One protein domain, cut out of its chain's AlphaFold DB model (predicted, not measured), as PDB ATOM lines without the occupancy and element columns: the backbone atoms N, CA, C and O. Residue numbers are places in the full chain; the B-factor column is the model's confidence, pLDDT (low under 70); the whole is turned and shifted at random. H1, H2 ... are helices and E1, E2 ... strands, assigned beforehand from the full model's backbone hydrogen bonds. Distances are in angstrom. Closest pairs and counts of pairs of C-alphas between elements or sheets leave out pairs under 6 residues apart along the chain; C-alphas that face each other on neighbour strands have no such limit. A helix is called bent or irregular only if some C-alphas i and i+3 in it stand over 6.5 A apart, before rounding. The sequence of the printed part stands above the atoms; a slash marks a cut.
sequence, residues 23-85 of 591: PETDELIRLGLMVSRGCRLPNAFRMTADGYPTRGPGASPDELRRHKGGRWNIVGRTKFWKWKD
ATOM      1  N   PRO A  23      38.495  -2.573 -42.540       94.62
ATOM      2  CA  PRO A  23      39.729  -3.116 -43.117       94.62
ATOM      3  C   PRO A  23      40.328  -4.269 -42.303       94.62
ATOM      4  O   PRO A  23      40.867  -5.200 -42.892       94.62
ATOM      5  N   GLU A  24      40.224  -4.257 -40.970       93.62
ATOM      6  CA  GLU A  24      40.716  -5.369 -40.139       93.62
ATOM      7  C   GLU A  24      39.866  -6.632 -40.326       93.62
ATOM      8  O   GLU A  24      40.396  -7.743 -40.360       93.62
ATOM      9  N   THR A  25      38.550  -6.471 -40.509       94.44
ATOM     10  CA  THR A  25      37.652  -7.594 -40.810       94.44
ATOM     11  C   THR A  25      37.945  -8.179 -42.194       94.44
ATOM     12  O   THR A  25      38.044  -9.397 -42.331       94.44
ATOM     13  N   ASP A  26      38.172  -7.334 -43.205       95.19
ATOM     14  CA  ASP A  26      38.621  -7.773 -44.535       95.19
ATOM     15  C   ASP A  26      40.004  -8.447 -44.505       95.19
ATOM     16  O   ASP A  26      40.239  -9.405 -45.244       95.19
ATOM     17  N   GLU A  27      40.927  -8.005 -43.642       94.56
ATOM     18  CA  GLU A  27      42.204  -8.700 -43.462       94.56
ATOM     19  C   GLU A  27      42.039 -10.082 -42.829       94.56
ATOM     20  O   GLU A  27      42.698 -11.012 -43.290       94.56
ATOM     21  N   LEU A  28      41.159 -10.260 -41.839       95.19
ATOM     22  CA  LEU A  28      40.868 -11.587 -41.280       95.19
ATOM     23  C   LEU A  28      40.275 -12.537 -42.332       95.19
ATOM     24  O   LEU A  28      40.667 -13.703 -42.371       95.19
ATOM     25  N   ILE A  29      39.405 -12.038 -43.225       95.50
ATOM     26  CA  ILE A  29      38.904 -12.806 -44.381       95.50
ATOM     27  C   ILE A  29      40.071 -13.199 -45.296       95.50
ATOM     28  O   ILE A  29      40.275 -14.380 -45.565       95.50
ATOM     29  N   ARG A  30      40.879 -12.225 -45.738       95.88
ATOM     30  CA  ARG A  30      42.007 -12.446 -46.665       95.88
ATOM     31  C   ARG A  30      43.099 -13.361 -46.089       95.88
ATOM     32  O   ARG A  30      43.852 -13.959 -46.849       95.88
ATOM     33  N   LEU A  31      43.227 -13.431 -44.765       95.38
ATOM     34  CA  LEU A  31      44.207 -14.268 -44.065       95.38
ATOM     35  C   LEU A  31      43.638 -15.627 -43.619       95.38
ATOM     36  O   LEU A  31      44.391 -16.420 -43.061       95.38
ATOM     37  N   GLY A  32      42.345 -15.902 -43.835       95.69
ATOM     38  CA  GLY A  32      41.712 -17.154 -43.409       95.69
ATOM     39  C   GLY A  32      41.715 -17.343 -41.888       95.69
ATOM     40  O   GLY A  32      42.031 -18.426 -41.400       95.69
ATOM     41  N   LEU A  33      41.408 -16.288 -41.122       95.88
ATOM     42  CA  LEU A  33      41.493 -16.282 -39.657       95.88
ATOM     43  C   LEU A  33      40.122 -16.118 -38.982       95.88
ATOM     44  O   LEU A  33      39.306 -15.283 -39.371       95.88
ATOM     45  N   MET A  34      39.894 -16.891 -37.916       94.56
ATOM     46  CA  MET A  34      38.704 -16.785 -37.062       94.56
ATOM     47  C   MET A  34      38.652 -15.454 -36.302       94.56
ATOM     48  O   MET A  34      39.668 -14.976 -35.802       94.56
ATOM     49  N   VAL A  35      37.455 -14.909 -36.085       94.31
ATOM     50  CA  VAL A  35      37.242 -13.714 -35.249       94.31
ATOM     51  C   VAL A  35      37.548 -14.029 -33.777       94.31
ATOM     52  O   VAL A  35      37.133 -15.069 -33.256       94.31
ATOM     53  N   SER A  36      38.223 -13.128 -33.060       89.81
ATOM     54  CA  SER A  36      38.465 -13.256 -31.612       89.81
ATOM     55  C   SER A  36      37.155 -13.292 -30.804       89.81
ATOM     56  O   SER A  36      36.111 -12.798 -31.246       89.81
ATOM     57  N   ARG A  37      37.151 -13.939 -29.628       86.31
ATOM     58  CA  ARG A  37      35.953 -14.020 -28.766       86.31
ATOM     59  C   ARG A  37      35.568 -12.624 -28.260       86.31
ATOM     60  O   ARG A  37      36.429 -11.836 -27.900       86.31
ATOM     61  N   GLY A  38      34.267 -12.337 -28.212       84.88
ATOM     62  CA  GLY A  38      33.722 -11.069 -27.701       84.88
ATOM     63  C   GLY A  38      33.836  -9.878 -28.660       84.88
ATOM     64  O   GLY A  38      33.131  -8.891 -28.468       84.88
ATOM     65  N   CYS A  39      34.653  -9.980 -29.710       89.38
ATOM     66  CA  CYS A  39      34.823  -8.913 -30.682       89.38
ATOM     67  C   CYS A  39      33.563  -8.694 -31.539       89.38
ATOM     68  O   CYS A  39      32.945  -9.650 -32.020       89.38
ATOM     69  N   ARG A  40      33.196  -7.424 -31.737       89.50
ATOM     70  CA  ARG A  40      32.094  -6.987 -32.604       89.50
ATOM     71  C   ARG A  40      32.597  -6.726 -34.025       89.50
ATOM     72  O   ARG A  40      33.576  -6.006 -34.205       89.50
ATOM     73  N   LEU A  41      31.901  -7.275 -35.019       91.88
ATOM     74  CA  LEU A  41      32.126  -6.963 -36.434       91.88
ATOM     75  C   LEU A  41      31.316  -5.723 -36.864       91.88
ATOM     76  O   LEU A  41      30.273  -5.452 -36.260       91.88
ATOM     77  N   PRO A  42      31.732  -4.994 -37.917       91.69
ATOM     78  CA  PRO A  42      30.908  -3.959 -38.543       91.69
ATOM     79  C   PRO A  42      29.676  -4.559 -39.237       91.69
ATOM     80  O   PRO A  42      29.751  -5.658 -39.779       91.69
ATOM     81  N   ASN A  43      28.576  -3.804 -39.331       87.31
ATOM     82  CA  ASN A  43      27.277  -4.272 -39.857       87.31
ATOM     83  C   ASN A  43      27.293  -4.865 -41.289       87.31
ATOM     84  O   ASN A  43      26.352  -5.560 -41.663       87.31
ATOM     85  N   ALA A  44      28.327  -4.584 -42.090       90.00
ATOM     86  CA  ALA A  44      28.526  -5.138 -43.439       90.00
ATOM     87  C   ALA A  44      29.167  -6.546 -43.452       90.00
ATOM     88  O   ALA A  44      29.441  -7.102 -44.521       90.00
ATOM     89  N   PHE A  45      29.447  -7.097 -42.269       92.81
ATOM     90  CA  PHE A  45      30.073  -8.393 -42.069       92.81
ATOM     91  C   PHE A  45      29.268  -9.235 -41.083       92.81
ATOM     92  O   PHE A  45      28.768  -8.754 -40.064       92.81
ATOM     93  N   ARG A  46      29.225 -10.536 -41.353       90.69
ATOM     94  CA  ARG A  46      28.743 -11.562 -40.429       90.69
ATOM     95  C   ARG A  46      29.867 -12.528 -40.078       90.69
ATOM     96  O   ARG A  46      30.974 -12.438 -40.601       90.69
ATOM     97  N   MET A  47      29.565 -13.455 -39.181       91.50
ATOM     98  CA  MET A  47      30.463 -14.528 -38.778       91.50
ATOM     99  C   MET A  47      29.791 -15.874 -39.045       91.50
ATOM    100  O   MET A  47      28.600 -16.023 -38.765       91.50
ATOM    101  N   THR A  48      30.537 -16.828 -39.603       89.00
ATOM    102  CA  THR A  48      30.049 -18.185 -39.887       89.00
ATOM    103  C   THR A  48      29.761 -18.963 -38.601       89.00
ATOM    104  O   THR A  48      30.158 -18.557 -37.502       89.00
ATOM    105  N   ALA A  49      29.107 -20.121 -38.740       86.81
ATOM    106  CA  ALA A  49      28.952 -21.085 -37.652       86.81
ATOM    107  C   ALA A  49      30.303 -21.398 -36.981       86.81
ATOM    108  O   ALA A  49      30.394 -21.397 -35.756       86.81
ATOM    109  N   ASP A  50      31.346 -21.560 -37.798       88.62
ATOM    110  CA  ASP A  50      32.710 -21.965 -37.437       88.62
ATOM    111  C   ASP A  50      33.569 -20.822 -36.879       88.62
ATOM    112  O   ASP A  50      34.659 -21.067 -36.362       88.62
ATOM    113  N   GLY A  51      33.079 -19.579 -36.927       92.19
ATOM    114  CA  GLY A  51      33.743 -18.425 -36.320       92.19
ATOM    115  C   GLY A  51      34.599 -17.568 -37.253       92.19
ATOM    116  O   GLY A  51      35.334 -16.709 -36.760       92.19
ATOM    117  N   TYR A  52      34.523 -17.765 -38.569       94.19
ATOM    118  CA  TYR A  52      35.227 -16.940 -39.557       94.19
ATOM    119  C   TYR A  52      34.387 -15.722 -39.960       94.19
ATOM    120  O   TYR A  52      33.162 -15.832 -40.022       94.19
ATOM    121  N   PRO A  53      34.993 -14.555 -40.237       94.94
ATOM    122  CA  PRO A  53      34.265 -13.419 -40.790       94.94
ATOM    123  C   PRO A  53      33.866 -13.678 -42.250       94.94
ATOM    124  O   PRO A  53      34.514 -14.430 -42.976       94.94
ATOM    125  N   THR A  54      32.791 -13.043 -42.706       93.44
ATOM    126  CA  THR A  54      32.340 -13.087 -44.105       93.44
ATOM    127  C   THR A  54      31.601 -11.796 -44.440       93.44
ATOM    128  O   THR A  54      30.833 -11.290 -43.619       93.44
ATOM    129  N   ARG A  55      31.809 -11.251 -45.643       93.94
ATOM    130  CA  ARG A  55      31.036 -10.103 -46.144       93.94
ATOM    131  C   ARG A  55      29.573 -10.492 -46.361       93.94
ATOM    132  O   ARG A  55      29.287 -11.589 -46.835       93.94
ATOM    133  N   GLY A  56      28.661  -9.576 -46.057       88.19
ATOM    134  CA  GLY A  56      27.225  -9.751 -46.270       88.19
ATOM    135  C   GLY A  56      26.397  -9.176 -45.120       88.19
ATOM    136  O   GLY A  56      26.955  -8.846 -44.071       88.19
ATOM    137  N   PRO A  57      25.068  -9.061 -45.293       77.75
ATOM    138  CA  PRO A  57      24.186  -8.646 -44.212       77.75
ATOM    139  C   PRO A  57      24.338  -9.579 -43.004       77.75
ATOM    140  O   PRO A  57      24.545 -10.792 -43.158       77.75
ATOM    141  N   GLY A  58      24.241  -8.986 -41.810       70.44
ATOM    142  CA  GLY A  58      24.303  -9.690 -40.531       70.44
ATOM    143  C   GLY A  58      23.359 -10.893 -40.494       70.44
ATOM    144  O   GLY A  58      22.260 -10.829 -41.044       70.44
ATOM    145  N   ALA A  59      23.801 -11.985 -39.862       68.44
ATOM    146  CA  ALA A  59      23.031 -13.225 -39.792       68.44
ATOM    147  C   ALA A  59      21.619 -12.963 -39.246       68.44
ATOM    148  O   ALA A  59      21.451 -12.319 -38.205       68.44
ATOM    149  N   SER A  60      20.616 -13.452 -39.966       72.88
ATOM    150  CA  SER A  60      19.206 -13.265 -39.649       72.88
ATOM    151  C   SER A  60      18.848 -13.884 -38.288       72.88
ATOM    152  O   SER A  60      19.495 -14.842 -37.847       72.88
ATOM    153  N   PRO A  61      17.787 -13.399 -37.614       66.69
ATOM    154  CA  PRO A  61      17.310 -13.997 -36.368       66.69
ATOM    155  C   PRO A  61      17.040 -15.504 -36.477       66.69
ATOM    156  O   PRO A  61      17.221 -16.222 -35.495       66.69
ATOM    157  N   ASP A  62      16.664 -15.997 -37.659       71.94
ATOM    158  CA  ASP A  62      16.346 -17.407 -37.890       71.94
ATOM    159  C   ASP A  62      17.565 -18.269 -38.239       71.94
ATOM    160  O   ASP A  62      17.635 -19.408 -37.780       71.94
ATOM    161  N   GLU A  63      18.583 -17.736 -38.923       70.81
ATOM    162  CA  GLU A  63      19.910 -18.377 -38.972       70.81
ATOM    163  C   GLU A  63      20.480 -18.524 -37.549       70.81
ATOM    164  O   GLU A  63      20.900 -19.609 -37.144       70.81
ATOM    165  N   LEU A  64      20.393 -17.462 -36.739       68.06
ATOM    166  CA  LEU A  64      20.848 -17.459 -35.343       68.06
ATOM    167  C   LEU A  64      20.094 -18.457 -34.448       68.06
ATOM    168  O   LEU A  64      20.678 -18.956 -33.485       68.06
ATOM    169  N   ARG A  65      18.829 -18.774 -34.759       70.25
ATOM    170  CA  ARG A  65      18.025 -19.808 -34.075       70.25
ATOM    171  C   ARG A  65      18.356 -21.234 -34.532       70.25
ATOM    172  O   ARG A  65      18.226 -22.159 -33.736       70.25
ATOM    173  N   ARG A  66      18.771 -21.436 -35.789       70.69
ATOM    174  CA  ARG A  66      18.997 -22.773 -36.380       70.69
ATOM    175  C   ARG A  66      20.296 -23.452 -35.917       70.69
ATOM    176  O   ARG A  66      20.393 -24.676 -35.975       70.69
ATOM    177  N   HIS A  67      21.284 -22.705 -35.419       64.81
ATOM    178  CA  HIS A  67      22.571 -23.266 -34.982       64.81
ATOM    179  C   HIS A  67      22.511 -23.974 -33.610       64.81
ATOM    180  O   HIS A  67      22.869 -23.406 -32.577       64.81
ATOM    181  N   LYS A  68      22.149 -25.268 -33.608       53.28
ATOM    182  CA  LYS A  68      22.155 -26.140 -32.408       53.28
ATOM    183  C   LYS A  68      23.529 -26.327 -31.728       53.28
ATOM    184  O   LYS A  68      23.567 -26.761 -30.585       53.28
ATOM    185  N   GLY A  69      24.643 -25.988 -32.384       56.78
ATOM    186  CA  GLY A  69      26.012 -26.144 -31.855       56.78
ATOM    187  C   GLY A  69      26.497 -25.041 -30.898       56.78
ATOM    188  O   GLY A  69      27.683 -24.984 -30.578       56.78
ATOM    189  N   GLY A  70      25.614 -24.133 -30.472       58.72
ATOM    190  CA  GLY A  70      25.993 -22.916 -29.750       58.72
ATOM    191  C   GLY A  70      26.450 -21.791 -30.688       58.72
ATOM    192  O   GLY A  70      26.739 -21.995 -31.867       58.72
ATOM    193  N   ARG A  71      26.475 -20.553 -30.179       65.38
ATOM    194  CA  ARG A  71      26.695 -19.358 -31.012       65.38
ATOM    195  C   ARG A  71      28.126 -19.324 -31.572       65.38
ATOM    196  O   ARG A  71      29.077 -19.256 -30.797       65.38
ATOM    197  N   TRP A  72      28.261 -19.281 -32.901       76.81
ATOM    198  CA  TRP A  72      29.469 -18.860 -33.636       76.81
ATOM    199  C   TRP A  72      30.801 -19.439 -33.109       76.81
ATOM    200  O   TRP A  72      31.721 -18.674 -32.797       76.81
ATOM    201  N   ASN A  73      30.877 -20.763 -32.930       85.25
ATOM    202  CA  ASN A  73      32.061 -21.518 -32.490       85.25
ATOM    203  C   ASN A  73      32.870 -20.855 -31.353       85.25
ATOM    204  O   ASN A  73      34.096 -20.728 -31.419       85.25
ATOM    205  N   ILE A  74      32.196 -20.401 -30.288       84.56
ATOM    206  CA  ILE A  74      32.865 -19.766 -29.137       84.56
ATOM    207  C   ILE A  74      33.990 -20.650 -28.573       84.56
ATOM    208  O   ILE A  74      35.041 -20.121 -28.210       84.56
ATOM    209  N   VAL A  75      33.817 -21.977 -28.534       87.06
ATOM    210  CA  VAL A  75      34.829 -22.909 -28.009       87.06
ATOM    211  C   VAL A  75      36.059 -22.979 -28.917       87.06
ATOM    212  O   VAL A  75      37.170 -22.780 -28.425       87.06
ATOM    213  N   GLY A  76      35.891 -23.202 -30.224       88.00
ATOM    214  CA  GLY A  76      36.999 -23.264 -31.182       88.00
ATOM    215  C   GLY A  76      37.757 -21.943 -31.280       88.00
ATOM    216  O   GLY A  76      38.980 -21.940 -31.178       88.00
ATOM    217  N   ARG A  77      37.047 -20.808 -31.328       90.94
ATOM    218  CA  ARG A  77      37.655 -19.465 -31.285       90.94
ATOM    219  C   ARG A  77      38.420 -19.217 -29.988       90.94
ATOM    220  O   ARG A  77      39.529 -18.694 -30.032       90.94
ATOM    221  N   THR A  78      37.861 -19.612 -28.837       87.69
ATOM    222  CA  THR A  78      38.550 -19.483 -27.540       87.69
ATOM    223  C   THR A  78      39.813 -20.340 -27.513       87.69
ATOM    224  O   THR A  78      40.860 -19.839 -27.121       87.69
ATOM    225  N   LYS A  79      39.755 -21.599 -27.975       90.56
ATOM    226  CA  LYS A  79      40.931 -22.482 -28.080       90.56
ATOM    227  C   LYS A  79      41.981 -21.924 -29.047       90.56
ATOM    228  O   LYS A  79      43.154 -21.891 -28.696       90.56
ATOM    229  N   PHE A  80      41.573 -21.452 -30.228       91.75
ATOM    230  CA  PHE A  80      42.483 -20.925 -31.247       91.75
ATOM    231  C   PHE A  80      43.212 -19.658 -30.794       91.75
ATOM    232  O   PHE A  80      44.395 -19.519 -31.094       91.75
ATOM    233  N   TRP A  81      42.530 -18.745 -30.095       91.31
ATOM    234  CA  TRP A  81      43.104 -17.470 -29.652       91.31
ATOM    235  C   TRP A  81      43.736 -17.512 -28.249       91.31
ATOM    236  O   TRP A  81      44.419 -16.559 -27.874       91.31
ATOM    237  N   LYS A  82      43.572 -18.600 -27.478       91.31
ATOM    238  CA  LYS A  82      44.183 -18.742 -26.143       91.31
ATOM    239  C   LYS A  82      45.704 -18.569 -26.221       91.31
ATOM    240  O   LYS A  82      46.354 -19.197 -27.052       91.31
ATOM    241  N   TRP A  83      46.255 -17.729 -25.342       88.44
ATOM    242  CA  TRP A  83      47.689 -17.408 -25.238       88.44
ATOM    243  C   TRP A  83      48.355 -16.808 -26.493       88.44
ATOM    244  O   TRP A  83      49.572 -16.646 -26.513       88.44
ATOM    245  N   LYS A  84      47.594 -16.439 -27.530       90.00
ATOM    246  CA  LYS A  84      48.130 -15.731 -28.702       90.00
ATOM    247  C   LYS A  84      47.974 -14.222 -28.535       90.00
ATOM    248  O   LYS A  84      47.069 -13.758 -27.857       90.00
ATOM    249  N   ASP A  85      48.831 -13.464 -29.208       90.12
ATOM    250  CA  ASP A  85      48.672 -12.020 -29.389       90.12
ATOM    251  C   ASP A  85      48.100 -11.742 -30.788       90.12
ATOM    252  O   ASP A  85      48.575 -12.308 -31.780       90.12
TER     253      ASP A  85
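This is residues 23 to 85 of the 591 residues of an uncharacterized protein of Triticum aestivum (UniProt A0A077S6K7). A small strand hairpin, E1 and E2, sits near the middle, with H1 beside E2, H3 past the hairpin's turn end and H2 far out. The printed part has 63 residues, under half of them in named elements, in the order H1, E1, E2, H2, H3; the two-stranded sheet is antiparallel and the class mostly helix. It is compact, radius of gyration of the C-alphas 11.5 A, spanning 34 by 25 by 17 A.

H1, residues 23 to 30, begins at C-alpha 23 (39.729, -3.116, -43.117) and is 10.2 A long. E1 is residues 45 to 47, 7.0 A; E2 53 to 55, 7.1 A; H2 61 to 66, 8.9 A. H3, residues 71 to 81, 16.6 A, ends at C-alpha 81 (43.104, -17.470, -29.652); it is irregular, C-alphas 72 and 75 being 8.8 A apart.

In the hairpin, N 46 and O 54 are 2.9 A apart, within hydrogen-bond range. The closest C-alphas of H1 and E2, Ile 29 and Pro 53, are 5.9 A apart; those of E1 and H3, Met 47 and Trp 72, 6.8 A. H2 and H3 are close but not clearly touching, closest C-alphas Leu 64 and Arg 71, 7.5 A. H1 and H3 are apart. Every O i to N i+4 pair is within range in H1 and H2, 5 of 7 in H3.

The C-alphas farthest apart, Asp 62 and Asp 85, are 33.9 A apart. The printed part has no cut; the link H1 to E1 is long. Residues 59, 61, 64 and 67 to 71 are under pLDDT 70.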